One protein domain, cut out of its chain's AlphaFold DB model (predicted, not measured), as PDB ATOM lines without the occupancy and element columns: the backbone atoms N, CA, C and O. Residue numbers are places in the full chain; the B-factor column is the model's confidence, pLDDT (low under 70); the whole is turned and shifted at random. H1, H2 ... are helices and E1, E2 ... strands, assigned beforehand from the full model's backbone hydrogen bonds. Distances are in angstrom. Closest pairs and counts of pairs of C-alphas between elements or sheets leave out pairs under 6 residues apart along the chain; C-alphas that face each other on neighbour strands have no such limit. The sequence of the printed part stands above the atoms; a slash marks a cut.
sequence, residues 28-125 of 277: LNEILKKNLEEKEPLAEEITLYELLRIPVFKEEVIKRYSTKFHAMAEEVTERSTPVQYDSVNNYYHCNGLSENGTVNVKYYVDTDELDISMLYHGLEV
ATOM      1  N   LEU A  28      85.348 143.403 130.042       86.31
ATOM      2  CA  LEU A  28      86.165 143.426 128.828       86.31
ATOM      3  C   LEU A  28      85.625 144.434 127.809       86.31
ATOM      4  O   LEU A  28      86.394 145.223 127.259       86.31
ATOM      5  N   ASN A  29      84.305 144.458 127.608       83.00
ATOM      6  CA  ASN A  29      83.649 145.408 126.713       83.00
ATOM      7  C   ASN A  29      83.846 146.853 127.183       83.00
ATOM      8  O   ASN A  29      84.153 147.721 126.375       83.00
ATOM      9  N   GLU A  30      83.723 147.113 128.488       82.69
ATOM     10  CA  GLU A  30      83.937 148.455 129.043       82.69
ATOM     11  C   GLU A  30      85.360 148.960 128.785       82.69
ATOM     12  O   GLU A  30      85.551 150.099 128.364       82.69
ATOM     13  N   ILE A  31      86.368 148.110 128.990       83.31
ATOM     14  CA  ILE A  31      87.772 148.482 128.783       83.31
ATOM     15  C   ILE A  31      88.065 148.703 127.309       83.31
ATOM     16  O   ILE A  31      88.736 149.674 126.970       83.31
ATOM     17  N   LEU A  32      87.580 147.828 126.432       82.56
ATOM     18  CA  LEU A  32      87.850 147.933 125.003       82.56
ATOM     19  C   LEU A  32      87.127 149.137 124.388       82.56
ATOM     20  O   LEU A  32      87.776 149.929 123.704       82.56
ATOM     21  N   LYS A  33      85.855 149.374 124.736       78.62
ATOM     22  CA  LYS A  33      85.116 150.579 124.325       78.62
ATOM     23  C   LYS A  33      85.764 151.858 124.826       78.62
ATOM     24  O   LYS A  33      86.046 152.751 124.035       78.62
ATOM     25  N   LYS A  34      86.086 151.938 126.117       72.25
ATOM     26  CA  LYS A  34      86.727 153.124 126.700       72.25
ATOM     27  C   LYS A  34      88.083 153.433 126.061       72.25
ATOM     28  O   LYS A  34      88.452 154.594 125.914       72.25
ATOM     29  N   ASN A  35      88.842 152.404 125.685       67.94
ATOM     30  CA  ASN A  35      90.167 152.586 125.098       67.94
ATOM     31  C   ASN A  35      90.168 152.824 123.582       67.94
ATOM     32  O   ASN A  35      91.206 153.255 123.082       67.94
ATOM     33  N   LEU A  36      89.067 152.558 122.868       66.31
ATOM     34  CA  LEU A  36      88.996 152.664 121.401       66.31
ATOM     35  C   LEU A  36      87.957 153.665 120.892       66.31
ATOM     36  O   LEU A  36      88.200 154.322 119.887       66.31
ATOM     37  N   GLU A  37      86.815 153.801 121.564       62.19
ATOM     38  CA  GLU A  37      85.673 154.596 121.086       62.19
ATOM     39  C   GLU A  37      85.589 155.979 121.754       62.19
ATOM     40  O   GLU A  37      85.105 156.926 121.141       62.19
ATOM     41  N   GLU A  38      86.093 156.134 122.984       58.31
ATOM     42  CA  GLU A  38      86.005 157.394 123.750       58.31
ATOM     43  C   GLU A  38      87.245 158.302 123.617       58.31
ATOM     44  O   GLU A  38      87.331 159.349 124.264       58.31
ATOM     45  N   LYS A  39      88.226 157.926 122.788       54.03
ATOM     46  CA  LYS A  39      89.470 158.686 122.616       54.03
ATOM     47  C   LYS A  39      89.305 159.846 121.621       54.03
ATOM     48  O   LYS A  39      88.896 159.655 120.480       54.03
ATOM     49  N   GLU A  40      89.674 161.058 122.055       50.31
ATOM     50  CA  GLU A  40      89.915 162.219 121.179       50.31
ATOM     51  C   GLU A  40      90.932 161.869 120.068       50.31
ATOM     52  O   GLU A  40      91.785 161.007 120.289       50.31
ATOM     53  N   PRO A  41      90.912 162.550 118.899       51.44
ATOM     54  CA  PRO A  41      91.642 162.159 117.676       51.44
ATOM     55  C   PRO A  41      93.187 162.124 117.763       51.44
ATOM     56  O   PRO A  41      93.851 161.994 116.738       51.44
ATOM     57  N   LEU A  42      93.771 162.260 118.956       45.69
ATOM     58  CA  LEU A  42      95.211 162.329 119.231       45.69
ATOM     59  C   LEU A  42      95.702 161.329 120.294       45.69
ATOM     60  O   LEU A  42      96.885 161.351 120.628       45.69
ATOM     61  N   ALA A  43      94.839 160.487 120.867       53.59
ATOM     62  CA  ALA A  43      95.264 159.555 121.909       53.59
ATOM     63  C   ALA A  43      95.882 158.276 121.314       53.59
ATOM     64  O   ALA A  43      95.333 157.692 120.383       53.59
ATOM     65  N   GLU A  44      97.020 157.844 121.869       59.66
ATOM     66  CA  GLU A  44      97.752 156.645 121.436       59.66
ATOM     67  C   GLU A  44      96.837 155.414 121.437       59.66
ATOM     68  O   GLU A  44      96.114 155.160 122.409       59.66
ATOM     69  N   GLU A  45      96.827 154.671 120.331       75.50
ATOM     70  CA  GLU A  45      96.042 153.447 120.205       75.50
ATOM     71  C   GLU A  45      96.596 152.392 121.170       75.50
ATOM     72  O   GLU A  45      97.800 152.151 121.206       75.50
ATOM     73  N   ILE A  46      95.719 151.762 121.961       85.31
ATOM     74  CA  ILE A  46      96.154 150.720 122.894       85.31
ATOM     75  C   ILE A  46      96.650 149.505 122.107       85.31
ATOM     76  O   ILE A  46      95.987 149.035 121.183       85.31
ATOM     77  N   THR A  47      97.808 148.981 122.477       90.19
ATOM     78  CA  THR A  47      98.400 147.781 121.881       90.19
ATOM     79  C   THR A  47      98.093 146.525 122.698       90.19
ATOM     80  O   THR A  47      97.727 146.610 123.872       90.19
ATOM     81  N   LEU A  48      98.287 145.331 122.121       91.12
ATOM     82  CA  LEU A  48      98.158 144.079 122.886       91.12
ATOM     83  C   LEU A  48      99.084 144.044 124.117       91.12
ATOM     84  O   LEU A  48      98.680 143.570 125.176       91.12
ATOM     85  N   TYR A  49     100.309 144.568 123.994       90.19
ATOM     86  CA  TYR A  49     101.273 144.618 125.096       90.19
ATOM     87  C   TYR A  49     100.723 145.386 126.306       90.19
ATOM     88  O   TYR A  49     100.876 144.957 127.454       90.19
ATOM     89  N   GLU A  50     100.068 146.515 126.052       90.81
ATOM     90  CA  GLU A  50      99.445 147.336 127.087       90.81
ATOM     91  C   GLU A  50      98.160 146.694 127.605       90.81
ATOM     92  O   GLU A  50      97.953 146.645 128.818       90.81
ATOM     93  N   LEU A  51      97.336 146.138 126.710       90.94
ATOM     94  CA  LEU A  51      96.089 145.460 127.058       90.94
ATOM     95  C   LEU A  51      96.329 144.299 128.034       90.94
ATOM     96  O   LEU A  51      95.655 144.225 129.059       90.94
ATOM     97  N   LEU A  52      97.338 143.456 127.784       91.94
ATOM     98  CA  LEU A  52      97.725 142.343 128.667       91.94
ATOM     99  C   LEU A  52      98.105 142.791 130.088       91.94
ATOM    100  O   LEU A  52      97.982 142.001 131.024       91.94
ATOM    101  N   ARG A  53      98.527 144.052 130.250       92.00
ATOM    102  CA  ARG A  53      98.953 144.650 131.525       92.00
ATOM    103  C   ARG A  53      97.862 145.467 132.213       92.00
ATOM    104  O   ARG A  53      98.051 145.872 133.362       92.00
ATOM    105  N   ILE A  54      96.715 145.691 131.566       91.44
ATOM    106  CA  ILE A  54      95.550 146.282 132.230       91.44
ATOM    107  C   ILE A  54      95.042 145.285 133.284       91.44
ATOM    108  O   ILE A  54      94.714 144.154 132.919       91.44
ATOM    109  N   PRO A  55      94.911 145.679 134.569       92.75
ATOM    110  CA  PRO A  55      94.581 144.752 135.656       92.75
ATOM    111  C   PRO A  55      93.345 143.891 135.396       92.75
ATOM    112  O   PRO A  55      93.392 142.678 135.559       92.75
ATOM    113  N   VAL A  56      92.262 144.501 134.918       91.31
ATOM    114  CA  VAL A  56      91.003 143.792 134.664       91.31
ATOM    115  C   VAL A  56      91.111 142.850 133.460       91.31
ATOM    116  O   VAL A  56      90.607 141.735 133.520       91.31
ATOM    117  N   PHE A  57      91.798 143.246 132.381       92.25
ATOM    118  CA  PHE A  57      92.010 142.348 131.239       92.25
ATOM    119  C   PHE A  57      92.868 141.148 131.653       92.25
ATOM    120  O   PHE A  57      92.509 140.005 131.382       92.25
ATOM    121  N   LYS A  58      93.952 141.396 132.397       94.94
ATOM    122  CA  LYS A  58      94.784 140.354 133.004       94.94
ATOM    123  C   LYS A  58      93.962 139.389 133.859       94.94
ATOM    124  O   LYS A  58      94.091 138.179 133.694       94.94
ATOM    125  N   GLU A  59      93.119 139.896 134.753       95.44
ATOM    126  CA  GLU A  59      92.246 139.064 135.592       95.44
ATOM    127  C   GLU A  59      91.308 138.191 134.750       95.44
ATOM    128  O   GLU A  59      91.186 136.991 135.005       95.44
ATOM    129  N   GLU A  60      90.702 138.754 133.707       94.75
ATOM    130  CA  GLU A  60      89.777 138.036 132.831       94.75
ATOM    131  C   GLU A  60      90.476 136.978 131.953       94.75
ATOM    132  O   GLU A  60      89.886 135.917 131.714       94.75
ATOM    133  N   VAL A  61      91.731 137.209 131.537       95.62
ATOM    134  CA  VAL A  61      92.584 136.193 130.886       95.62
ATOM    135  C   VAL A  61      92.918 135.073 131.866       95.62
ATOM    136  O   VAL A  61      92.693 133.906 131.559       95.62
ATOM    137  N   ILE A  62      93.411 135.404 133.064       96.25
ATOM    138  CA  ILE A  62      93.797 134.410 134.078       96.25
ATOM    139  C   ILE A  62      92.606 133.529 134.467       96.25
ATOM    140  O   ILE A  62      92.764 132.322 134.640       96.25
ATOM    141  N   LYS A  63      91.413 134.121 134.579       95.06
ATOM    142  CA  LYS A  63      90.170 133.423 134.917       95.06
ATOM    143  C   LYS A  63      89.718 132.430 133.841       95.06
ATOM    144  O   LYS A  63      89.163 131.393 134.193       95.06
ATOM    145  N   ARG A  64      89.905 132.751 132.555       94.69
ATOM    146  CA  ARG A  64      89.482 131.901 131.420       94.69
ATOM    147  C   ARG A  64      90.549 130.892 130.984       94.69
ATOM    148  O   ARG A  64      90.199 129.831 130.477       94.69
ATOM    149  N   TYR A  65      91.821 131.222 131.192       96.06
ATOM    150  CA  TYR A  65      92.978 130.437 130.766       96.06
ATOM    151  C   TYR A  65      93.774 129.982 131.998       96.06
ATOM    152  O   TYR A  65      93.391 129.021 132.665       96.06
ATOM    153  N   SER A  66      94.869 130.673 132.334       97.00
ATOM    154  CA  SER A  66      95.615 130.479 133.578       97.00
ATOM    155  C   SER A  66      96.615 131.616 133.809       97.00
ATOM    156  O   SER A  66      96.951 132.372 132.895       97.00
ATOM    157  N   THR A  67      97.174 131.698 135.020       96.88
ATOM    158  CA  THR A  67      98.308 132.592 135.316       96.88
ATOM    159  C   THR A  67      99.524 132.293 134.443       96.88
ATOM    160  O   THR A  67     100.216 133.212 134.013       96.88
ATOM    161  N   LYS A  68      99.785 131.012 134.160       95.44
ATOM    162  CA  LYS A  68     100.919 130.588 133.333       95.44
ATOM    163  C   LYS A  68     100.718 130.987 131.871       95.44
ATOM    164  O   LYS A  68     101.661 131.449 131.239       95.44
ATOM    165  N   PHE A  69      99.497 130.846 131.360       96.12
ATOM    166  CA  PHE A  69      99.139 131.270 130.011       96.12
ATOM    167  C   PHE A  69      99.295 132.784 129.844       96.12
ATOM    168  O   PHE A  69      99.941 133.230 128.903       96.12
ATOM    169  N   HIS A  70      98.774 133.575 130.791       96.75
ATOM    170  CA  HIS A  70      98.918 135.036 130.779       96.75
ATOM    171  C   HIS A  70     100.388 135.479 130.796       96.75
ATOM    172  O   HIS A  70     100.781 136.299 129.971       96.75
ATOM    173  N   ALA A  71     101.209 134.900 131.679       94.19
ATOM    174  CA  ALA A  71     102.635 135.221 131.751       94.19
ATOM    175  C   ALA A  71     103.361 134.929 130.427       94.19
ATOM    176  O   ALA A  71     104.157 135.744 129.968       94.19
ATOM    177  N   MET A  72     103.043 133.800 129.787       92.81
ATOM    178  CA  MET A  72     103.608 133.444 128.485       92.81
ATOM    179  C   MET A  72     103.120 134.381 127.375       92.81
ATOM    180  O   MET A  72     103.919 134.787 126.539       92.81
ATOM    181  N   ALA A  73     101.846 134.792 127.393       94.19
ATOM    182  CA  ALA A  73     101.311 135.766 126.442       94.19
ATOM    183  C   ALA A  73     102.008 137.132 126.557       94.19
ATOM    184  O   ALA A  73     102.298 137.763 125.540       94.19
ATOM    185  N   GLU A  74     102.319 137.583 127.777       92.94
ATOM    186  CA  GLU A  74     103.118 138.794 128.000       92.94
ATOM    187  C   GLU A  74     104.563 138.649 127.505       92.94
ATOM    188  O   GLU A  74     105.093 139.611 126.952       92.94
ATOM    189  N   GLU A  75     105.184 137.480 127.695       89.56
ATOM    190  CA  GLU A  75     106.551 137.174 127.246       89.56
ATOM    191  C   GLU A  75     106.671 137.197 125.716       89.56
ATOM    192  O   GLU A  75     107.591 137.807 125.177       89.56
ATOM    193  N   VAL A  76     105.736 136.570 124.995       88.88
ATOM    194  CA  VAL A  76     105.796 136.482 123.522       88.88
ATOM    195  C   VAL A  76     105.267 137.721 122.794       88.88
ATOM    196  O   VAL A  76     105.293 137.784 121.565       88.88
ATOM    197  N   THR A  77     104.776 138.720 123.523       90.38
ATOM    198  CA  THR A  77     104.291 139.972 122.936       90.38
ATOM    199  C   THR A  77     105.393 141.029 123.013       90.38
ATOM    200  O   THR A  77     105.376 141.883 123.890       90.38
ATOM    201  N   GLU A  78     106.361 140.994 122.095       85.19
ATOM    202  CA  GLU A  78     107.388 142.050 121.977       85.19
ATOM    203  C   GLU A  78     106.968 143.155 121.004       85.19
ATOM    204  O   GLU A  78     107.146 144.344 121.260       85.19
ATOM    205  N   ARG A  79     106.413 142.752 119.859       84.12
ATOM    206  CA  ARG A  79     105.859 143.633 118.833       84.12
ATOM    207  C   ARG A  79     104.366 143.391 118.789       84.12
ATOM    208  O   ARG A  79     103.932 142.264 118.569       84.12
ATOM    209  N   SER A  80     103.581 144.440 118.964       87.19
ATOM    210  CA  SER A  80     102.124 144.339 118.994       87.19
ATOM    211  C   SER A  80     101.479 145.279 117.997       87.19
ATOM    212  O   SER A  80     101.950 146.396 117.785       87.19
ATOM    213  N   THR A  81     100.372 144.833 117.414       85.56
ATOM    214  CA  THR A  81      99.477 145.727 116.685       85.56
ATOM    215  C   THR A  81      98.568 146.464 117.669       85.56
ATOM    216  O   THR A  81      98.247 145.922 118.738       85.56
ATOM    217  N   PRO A  82      98.114 147.672 117.312       88.00
ATOM    218  CA  PRO A  82      96.988 148.303 117.982       88.00
ATOM    219  C   PRO A  82      95.756 147.396 118.003       88.00
ATOM    220  O   PRO A  82      95.574 146.559 117.108       88.00
ATOM    221  N   VAL A  83      94.915 147.557 119.021       88.38
ATOM    222  CA  VAL A  83      93.613 146.895 119.081       88.38
ATOM    223  C   VAL A  83      92.687 147.510 118.039       88.38
ATOM    224  O   VAL A  83      92.551 148.724 117.942       88.38
ATOM    225  N   GLN A  84      92.048 146.652 117.255       89.00
ATOM    226  CA  GLN A  84      91.142 147.026 116.181       89.00
ATOM    227  C   GLN A  84      89.761 146.431 116.428       89.00
ATOM    228  O   GLN A  84      89.629 145.345 116.994       89.00
ATOM    229  N   TYR A  85      88.727 147.126 115.966       89.00
ATOM    230  CA  TYR A  85      87.347 146.666 116.050       89.00
ATOM    231  C   TYR A  85      86.840 146.254 114.665       89.00
ATOM    232  O   TYR A  85      86.869 147.049 113.724       89.00
ATOM    233  N   ASP A  86      86.389 145.008 114.541       87.56
ATOM    234  CA  ASP A  86      85.673 144.507 113.372       87.56
ATOM    235  C   ASP A  86      84.173 144.745 113.583       87.56
ATOM    236  O   ASP A  86      83.516 144.051 114.359       87.56
ATOM    237  N   SER A  87      83.628 145.735 112.877       86.38
ATOM    238  CA  SER A  87      82.211 146.101 112.959       86.38
ATOM    239  C   SER A  87      81.279 145.167 112.186       86.38
ATOM    240  O   SER A  87      80.070 145.212 112.407       86.38
ATOM    241  N   VAL A  88      81.804 144.329 111.286       88.38
ATOM    242  CA  VAL A  88      81.016 143.352 110.519       88.38
ATOM    243  C   VAL A  88      80.704 142.141 111.389       88.38
ATOM    244  O   VAL A  88      79.575 141.655 111.387       88.38
ATOM    245  N   ASN A  89      81.704 141.676 112.134       87.31
ATOM    246  CA  ASN A  89      81.622 140.481 112.974       87.31
ATOM    247  C   ASN A  89      81.534 140.790 114.479       87.31
ATOM    248  O   ASN A  89      81.515 139.863 115.285       87.31
ATOM    249  N   ASN A  90      81.492 142.073 114.848       88.88
ATOM    250  CA  ASN A  90      81.306 142.579 116.208       88.88
ATOM    251  C   ASN A  90      82.315 142.023 117.234       88.88
ATOM    252  O   ASN A  90      81.950 141.491 118.289       88.88
ATOM    253  N   TYR A  91      83.609 142.138 116.920       91.06
ATOM    254  CA  TYR A  91      84.680 141.733 117.832       91.06
ATOM    255  C   TYR A  91      85.877 142.687 117.815       91.06
ATOM    256  O   TYR A  91      86.201 143.313 116.806       91.06
ATOM    257  N   TYR A  92      86.581 142.755 118.941       91.00
ATOM    258  CA  TYR A  92      87.882 143.410 119.043       91.00
ATOM    259  C   TYR A  92      88.997 142.403 118.796       91.00
ATOM    260  O   TYR A  92      88.891 141.256 119.224       91.00
ATOM    261  N   HIS A  93      90.077 142.818 118.140       93.44
ATOM    262  CA  HIS A  93      91.223 141.955 117.892       93.44
ATOM    263  C   HIS A  93      92.552 142.689 117.920       93.44
ATOM    264  O   HIS A  93      92.644 143.873 117.604       93.44
ATOM    265  N   CYS A  94      93.596 141.960 118.300       92.94
ATOM    266  CA  CYS A  94      94.975 142.423 118.251       92.94
ATOM    267  C   CYS A  94      95.932 141.238 118.233       92.94
ATOM    268  O   CYS A  94      95.613 140.154 118.725       92.94
ATOM    269  N   ASN A  95      97.121 141.476 117.683       93.56
ATOM    270  CA  ASN A  95      98.148 140.460 117.545       93.56
ATOM    271  C   ASN A  95      99.441 140.907 118.229       93.56
ATOM    272  O   ASN A  95      99.787 142.092 118.245       93.56
ATOM    273  N   GLY A  96     100.163 139.931 118.761       93.25
ATOM    274  CA  GLY A  96     101.493 140.036 119.338       93.25
ATOM    275  C   GLY A  96     102.431 139.052 118.660       93.25
ATOM    276  O   GLY A  96     102.026 137.957 118.266       93.25
ATOM    277  N   LEU A  97     103.684 139.455 118.505       93.25
ATOM    278  CA  LEU A  97     104.744 138.655 117.912       93.25
ATOM    279  C   LEU A  97     106.059 138.927 118.647       93.25
ATOM    280  O   LEU A  97     106.414 140.083 118.887       93.25
ATOM    281  N   SER A  98     106.817 137.871 118.896       90.31
ATOM    282  CA  SER A  98     108.234 137.919 119.253       90.31
ATOM    283  C   SER A  98     109.016 136.913 118.410       90.31
ATOM    284  O   SER A  98     108.459 136.218 117.558       90.31
ATOM    285  N   GLU A  99     110.324 136.819 118.638       85.12
ATOM    286  CA  GLU A  99     111.125 135.710 118.105       85.12
ATOM    287  C   GLU A  99     110.677 134.336 118.632       85.12
ATOM    288  O   GLU A  99     110.851 133.321 117.954       85.12
ATOM    289  N   ASN A 100     110.044 134.316 119.808       83.38
ATOM    290  CA  ASN A 100     109.643 133.101 120.506       83.38
ATOM    291  C   ASN A 100     108.202 132.689 120.210       83.38
ATOM    292  O   ASN A 100     107.836 131.561 120.527       83.38
ATOM    293  N   GLY A 101     107.363 133.531 119.599       89.62
ATOM    294  CA  GLY A 101     105.968 133.151 119.405       89.62
ATOM    295  C   GLY A 101     105.037 134.202 118.822       89.62
ATOM    296  O   GLY A 101     105.439 135.316 118.496       89.62
ATOM    297  N   THR A 102     103.766 133.819 118.706       94.38
ATOM    298  CA  THR A 102     102.652 134.693 118.321       94.38
ATOM    299  C   THR A 102     101.509 134.581 119.320       94.38
ATOM    300  O   THR A 102     101.245 133.505 119.848       94.38
ATOM    301  N   VAL A 103     100.793 135.682 119.535       96.44
ATOM    302  CA  VAL A 103      99.528 135.729 120.281       96.44
ATOM    303  C   VAL A 103      98.509 136.458 119.430       96.44
ATOM    304  O   VAL A 103      98.791 137.543 118.933       96.44
ATOM    305  N   ASN A 104      97.318 135.895 119.283       95.88
ATOM    306  CA  ASN A 104      96.196 136.573 118.650       95.88
ATOM    307  C   ASN A 104      95.027 136.555 119.623       95.88
ATOM    308  O   ASN A 104      94.598 135.485 120.057       95.88
ATOM    309  N   VAL A 105      94.520 137.738 119.941       95.19
ATOM    310  CA  VAL A 105      93.370 137.932 120.820       95.19
ATOM    311  C   VAL A 105      92.180 138.338 119.973       95.19
ATOM    312  O   VAL A 105      92.289 139.252 119.154       95.19
ATOM    313  N   LYS A 106      91.035 137.703 120.216       95.31
ATOM    314  CA  LYS A 106      89.720 138.120 119.744       95.31
ATOM    315  C   LYS A 106      88.758 138.170 120.919       95.31
ATOM    316  O   LYS A 106      88.683 137.237 121.710       95.31
ATOM    317  N   TYR A 107      88.013 139.259 121.027       94.19
ATOM    318  CA  TYR A 107      86.957 139.408 122.015       94.19
ATOM    319  C   TYR A 107      85.638 139.737 121.319       94.19
ATOM    320  O   TYR A 107      85.493 140.824 120.755       94.19
ATOM    321  N   TYR A 108      84.702 138.792 121.348       91.75
ATOM    322  CA  TYR A 108      83.387 138.895 120.724       91.75
ATOM    323  C   TYR A 108      82.407 139.589 121.670       91.75
ATOM    324  O   TYR A 108      82.137 139.113 122.774       91.75
ATOM    325  N   VAL A 109      81.857 140.722 121.230       88.50
ATOM    326  CA  VAL A 109      81.048 141.598 122.090       88.50
ATOM    327  C   VAL A 109      79.688 140.978 122.412       88.50
ATOM    328  O   VAL A 109      79.211 141.120 123.535       88.50
ATOM    329  N   ASP A 110      79.082 140.278 121.450       87.12
ATOM    330  CA  ASP A 110      77.744 139.689 121.598       87.12
ATOM    331  C   ASP A 110      77.712 138.493 122.552       87.12
ATOM    332  O   ASP A 110      76.707 138.260 123.226       87.12
ATOM    333  N   THR A 111      78.798 137.720 122.597       89.00
ATOM    334  CA  THR A 111      78.876 136.459 123.347       89.00
ATOM    335  C   THR A 111      79.710 136.557 124.622       89.00
ATOM    336  O   THR A 111      79.740 135.591 125.382       89.00
ATOM    337  N   ASP A 112      80.372 137.694 124.874       88.44
ATOM    338  CA  ASP A 112      81.377 137.856 125.941       88.44
ATOM    339  C   ASP A 112      82.488 136.782 125.876       88.44
ATOM    340  O   ASP A 112      83.044 136.327 126.883       88.44
ATOM    341  N   GLU A 113      82.803 136.339 124.657       91.94
ATOM    342  CA  GLU A 113      83.795 135.302 124.403       91.94
ATOM    343  C   GLU A 113      85.167 135.928 124.156       91.94
ATOM    344  O   GLU A 113      85.335 136.770 123.274       91.94
ATOM    345  N   LEU A 114      86.158 135.491 124.935       94.25
ATOM    346  CA  LEU A 114      87.558 135.871 124.785       94.25
ATOM    347  C   LEU A 114      88.350 134.672 124.255       94.25
ATOM    348  O   LEU A 114      88.680 133.760 125.016       94.25
ATOM    349  N   ASP A 115      88.668 134.709 122.968       95.00
ATOM    350  CA  ASP A 115      89.479 133.719 122.264       95.00
ATOM    351  C   ASP A 115      90.922 134.227 122.152       95.00
ATOM    352  O   ASP A 115      91.194 135.266 121.545       95.00
ATOM    353  N   ILE A 116      91.856 133.516 122.782       96.00
ATOM    354  CA  ILE A 116      93.284 133.801 122.706       96.00
ATOM    355  C   ILE A 116      93.984 132.560 122.180       96.00
ATOM    356  O   ILE A 116      94.137 131.563 122.882       96.00
ATOM    357  N   SER A 117      94.481 132.671 120.952       95.56
ATOM    358  CA  SER A 117      95.356 131.668 120.354       95.56
ATOM    359  C   SER A 117      96.807 132.090 120.535       95.56
ATOM    360  O   SER A 117      97.166 133.245 120.287       95.56
ATOM    361  N   MET A 118      97.655 131.158 120.964       95.00
ATOM    362  CA  MET A 118      99.070 131.423 121.194       95.00
ATOM    363  C   MET A 118      99.928 130.291 120.647       95.00
ATOM    364  O   MET A 118      99.646 129.114 120.885       95.00
ATOM    365  N   LEU A 119     100.991 130.664 119.937       91.44
ATOM    366  CA  LEU A 119     102.054 129.759 119.528       91.44
ATOM    367  C   LEU A 119     103.352 130.135 120.242       91.44
ATOM    368  O   LEU A 119     103.789 131.277 120.135       91.44
ATOM    369  N   TYR A 120     104.001 129.173 120.894       88.06
ATOM    370  CA  TYR A 120     105.351 129.297 121.451       88.06
ATOM    371  C   TYR A 120     106.290 128.372 120.672       88.06
ATOM    372  O   TYR A 120     106.058 127.167 120.587       88.06
ATOM    373  N   HIS A 121     107.301 128.933 120.010       81.50
ATOM    374  CA  HIS A 121     108.166 128.268 119.028       81.50
ATOM    375  C   HIS A 121     107.388 127.459 117.972       81.50
ATOM    376  O   HIS A 121     107.784 126.363 117.574       81.50
ATOM    377  N   GLY A 122     106.254 128.006 117.519       77.75
ATOM    378  CA  GLY A 122     105.382 127.374 116.526       77.75
ATOM    379  C   GLY A 122     104.482 126.256 117.066       77.75
ATOM    380  O   GLY A 122     103.793 125.621 116.270       77.75
ATOM    381  N   LEU A 123     104.461 126.018 118.383       83.06
ATOM    382  CA  LEU A 123     103.558 125.068 119.036       83.06
ATOM    383  C   LEU A 123     102.420 125.762 119.755       83.06
ATOM    384  O   LEU A 123     102.627 126.769 120.423       83.06
ATOM    385  N   GLU A 124     101.244 125.153 119.689       88.81
ATOM    386  CA  GLU A 124     100.068 125.603 120.421       88.81
ATOM    387  C   GLU A 124     100.308 125.597 121.932       88.81
ATOM    388  O   GLU A 124     100.812 124.623 122.504       88.81
ATOM    389  N   VAL A 125      99.919 126.692 122.578       90.56
ATOM    390  CA  VAL A 125      99.847 126.774 124.033       90.56
ATOM    391  C   VAL A 125      98.406 126.540 124.462       90.56
ATOM    392  O   VAL A 125      97.500 127.269 124.069       90.56
TER     393      VAL A 125
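This is residues 28 to 125 of the 277 residues of an uncharacterized protein of Bacteroides ovatus (UniProt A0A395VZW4). One antiparallel sheet of four strands has its helices over one face and its other face bare of named helices. H1 and H4 cross the strands over different parts of that face, and H3 touches both. The printed part has 98 residues, with four named helices followed by four named strands, H1 H2 H3 H4 E1 E2 E3 E4, and the sheet's order is E1 - E2 - E3 - E4. The class is mixed, helices and strands; the whole is compact, with a radius of gyration of the C-alphas of 12.9 A and spans of 37 by 28 by 27 A.

H1, residues 28 to 36, begins at C-alpha 28 at (86.165, 143.426, 128.828) and measures 12.2 A. H2 is residues 48 to 51. H3, residues 55 to 64, measures 14.5 A, and H4, residues 67 to 75, 12.4 A. E1 is residues 84 to 86. E2, residues 91 to 97, measures 20.3 A; E3, residues 101 to 108, 23.3 A; and E4, residues 113 to 120, 22.6 A, ending at C-alpha 120 at (105.351, 129.297, 121.451).

The strands form a meander, each the antiparallel neighbour of the one before, in hairpins E1 and E2, E2 and E3, E3 and E4. Within hydrogen-bond range are N 86 and O 91 of E1 and E2, 2.8 A, N 96 and O 103 of E2 and E3, 2.8 A, and N 104 and O 117 of E3 and E4, 2.8 A. H1 and H4 are on the same face, giving two layers, helices on one face of a sheet. H1 has a height over the sheet of 10.0 A and runs across the strands, at 65 degrees to E1 on the local plane. H4 has a height over the sheet of 10.1 A and only just runs across, at 62 degrees to E4 on the local plane. H3 touches H1, closest at the C-alphas of Leu 28 and Phe 57, 6.4 A. H3 also touches H4, closest at the C-alphas of Ile 62 and His 70, 6.1 A, at a steep tilt of 56 degrees, opposite ways. H3 only grazes the sheet with residues 60 to 64, and H2 with residues 48 to 51. H1 and H4 are apart. In H1, H3 and H4 every O i to N i+4 pair is within hydrogen-bond range; H2 is too short for one.

The two C-alphas farthest apart, those of Glu 40 and Leu 123, are 39.6 A apart. The printed part has no cut. The link from H1 to H2, 11 residues, is long. Mean pLDDT of the printed part is 86.8; residues 35 to 44 are under 70.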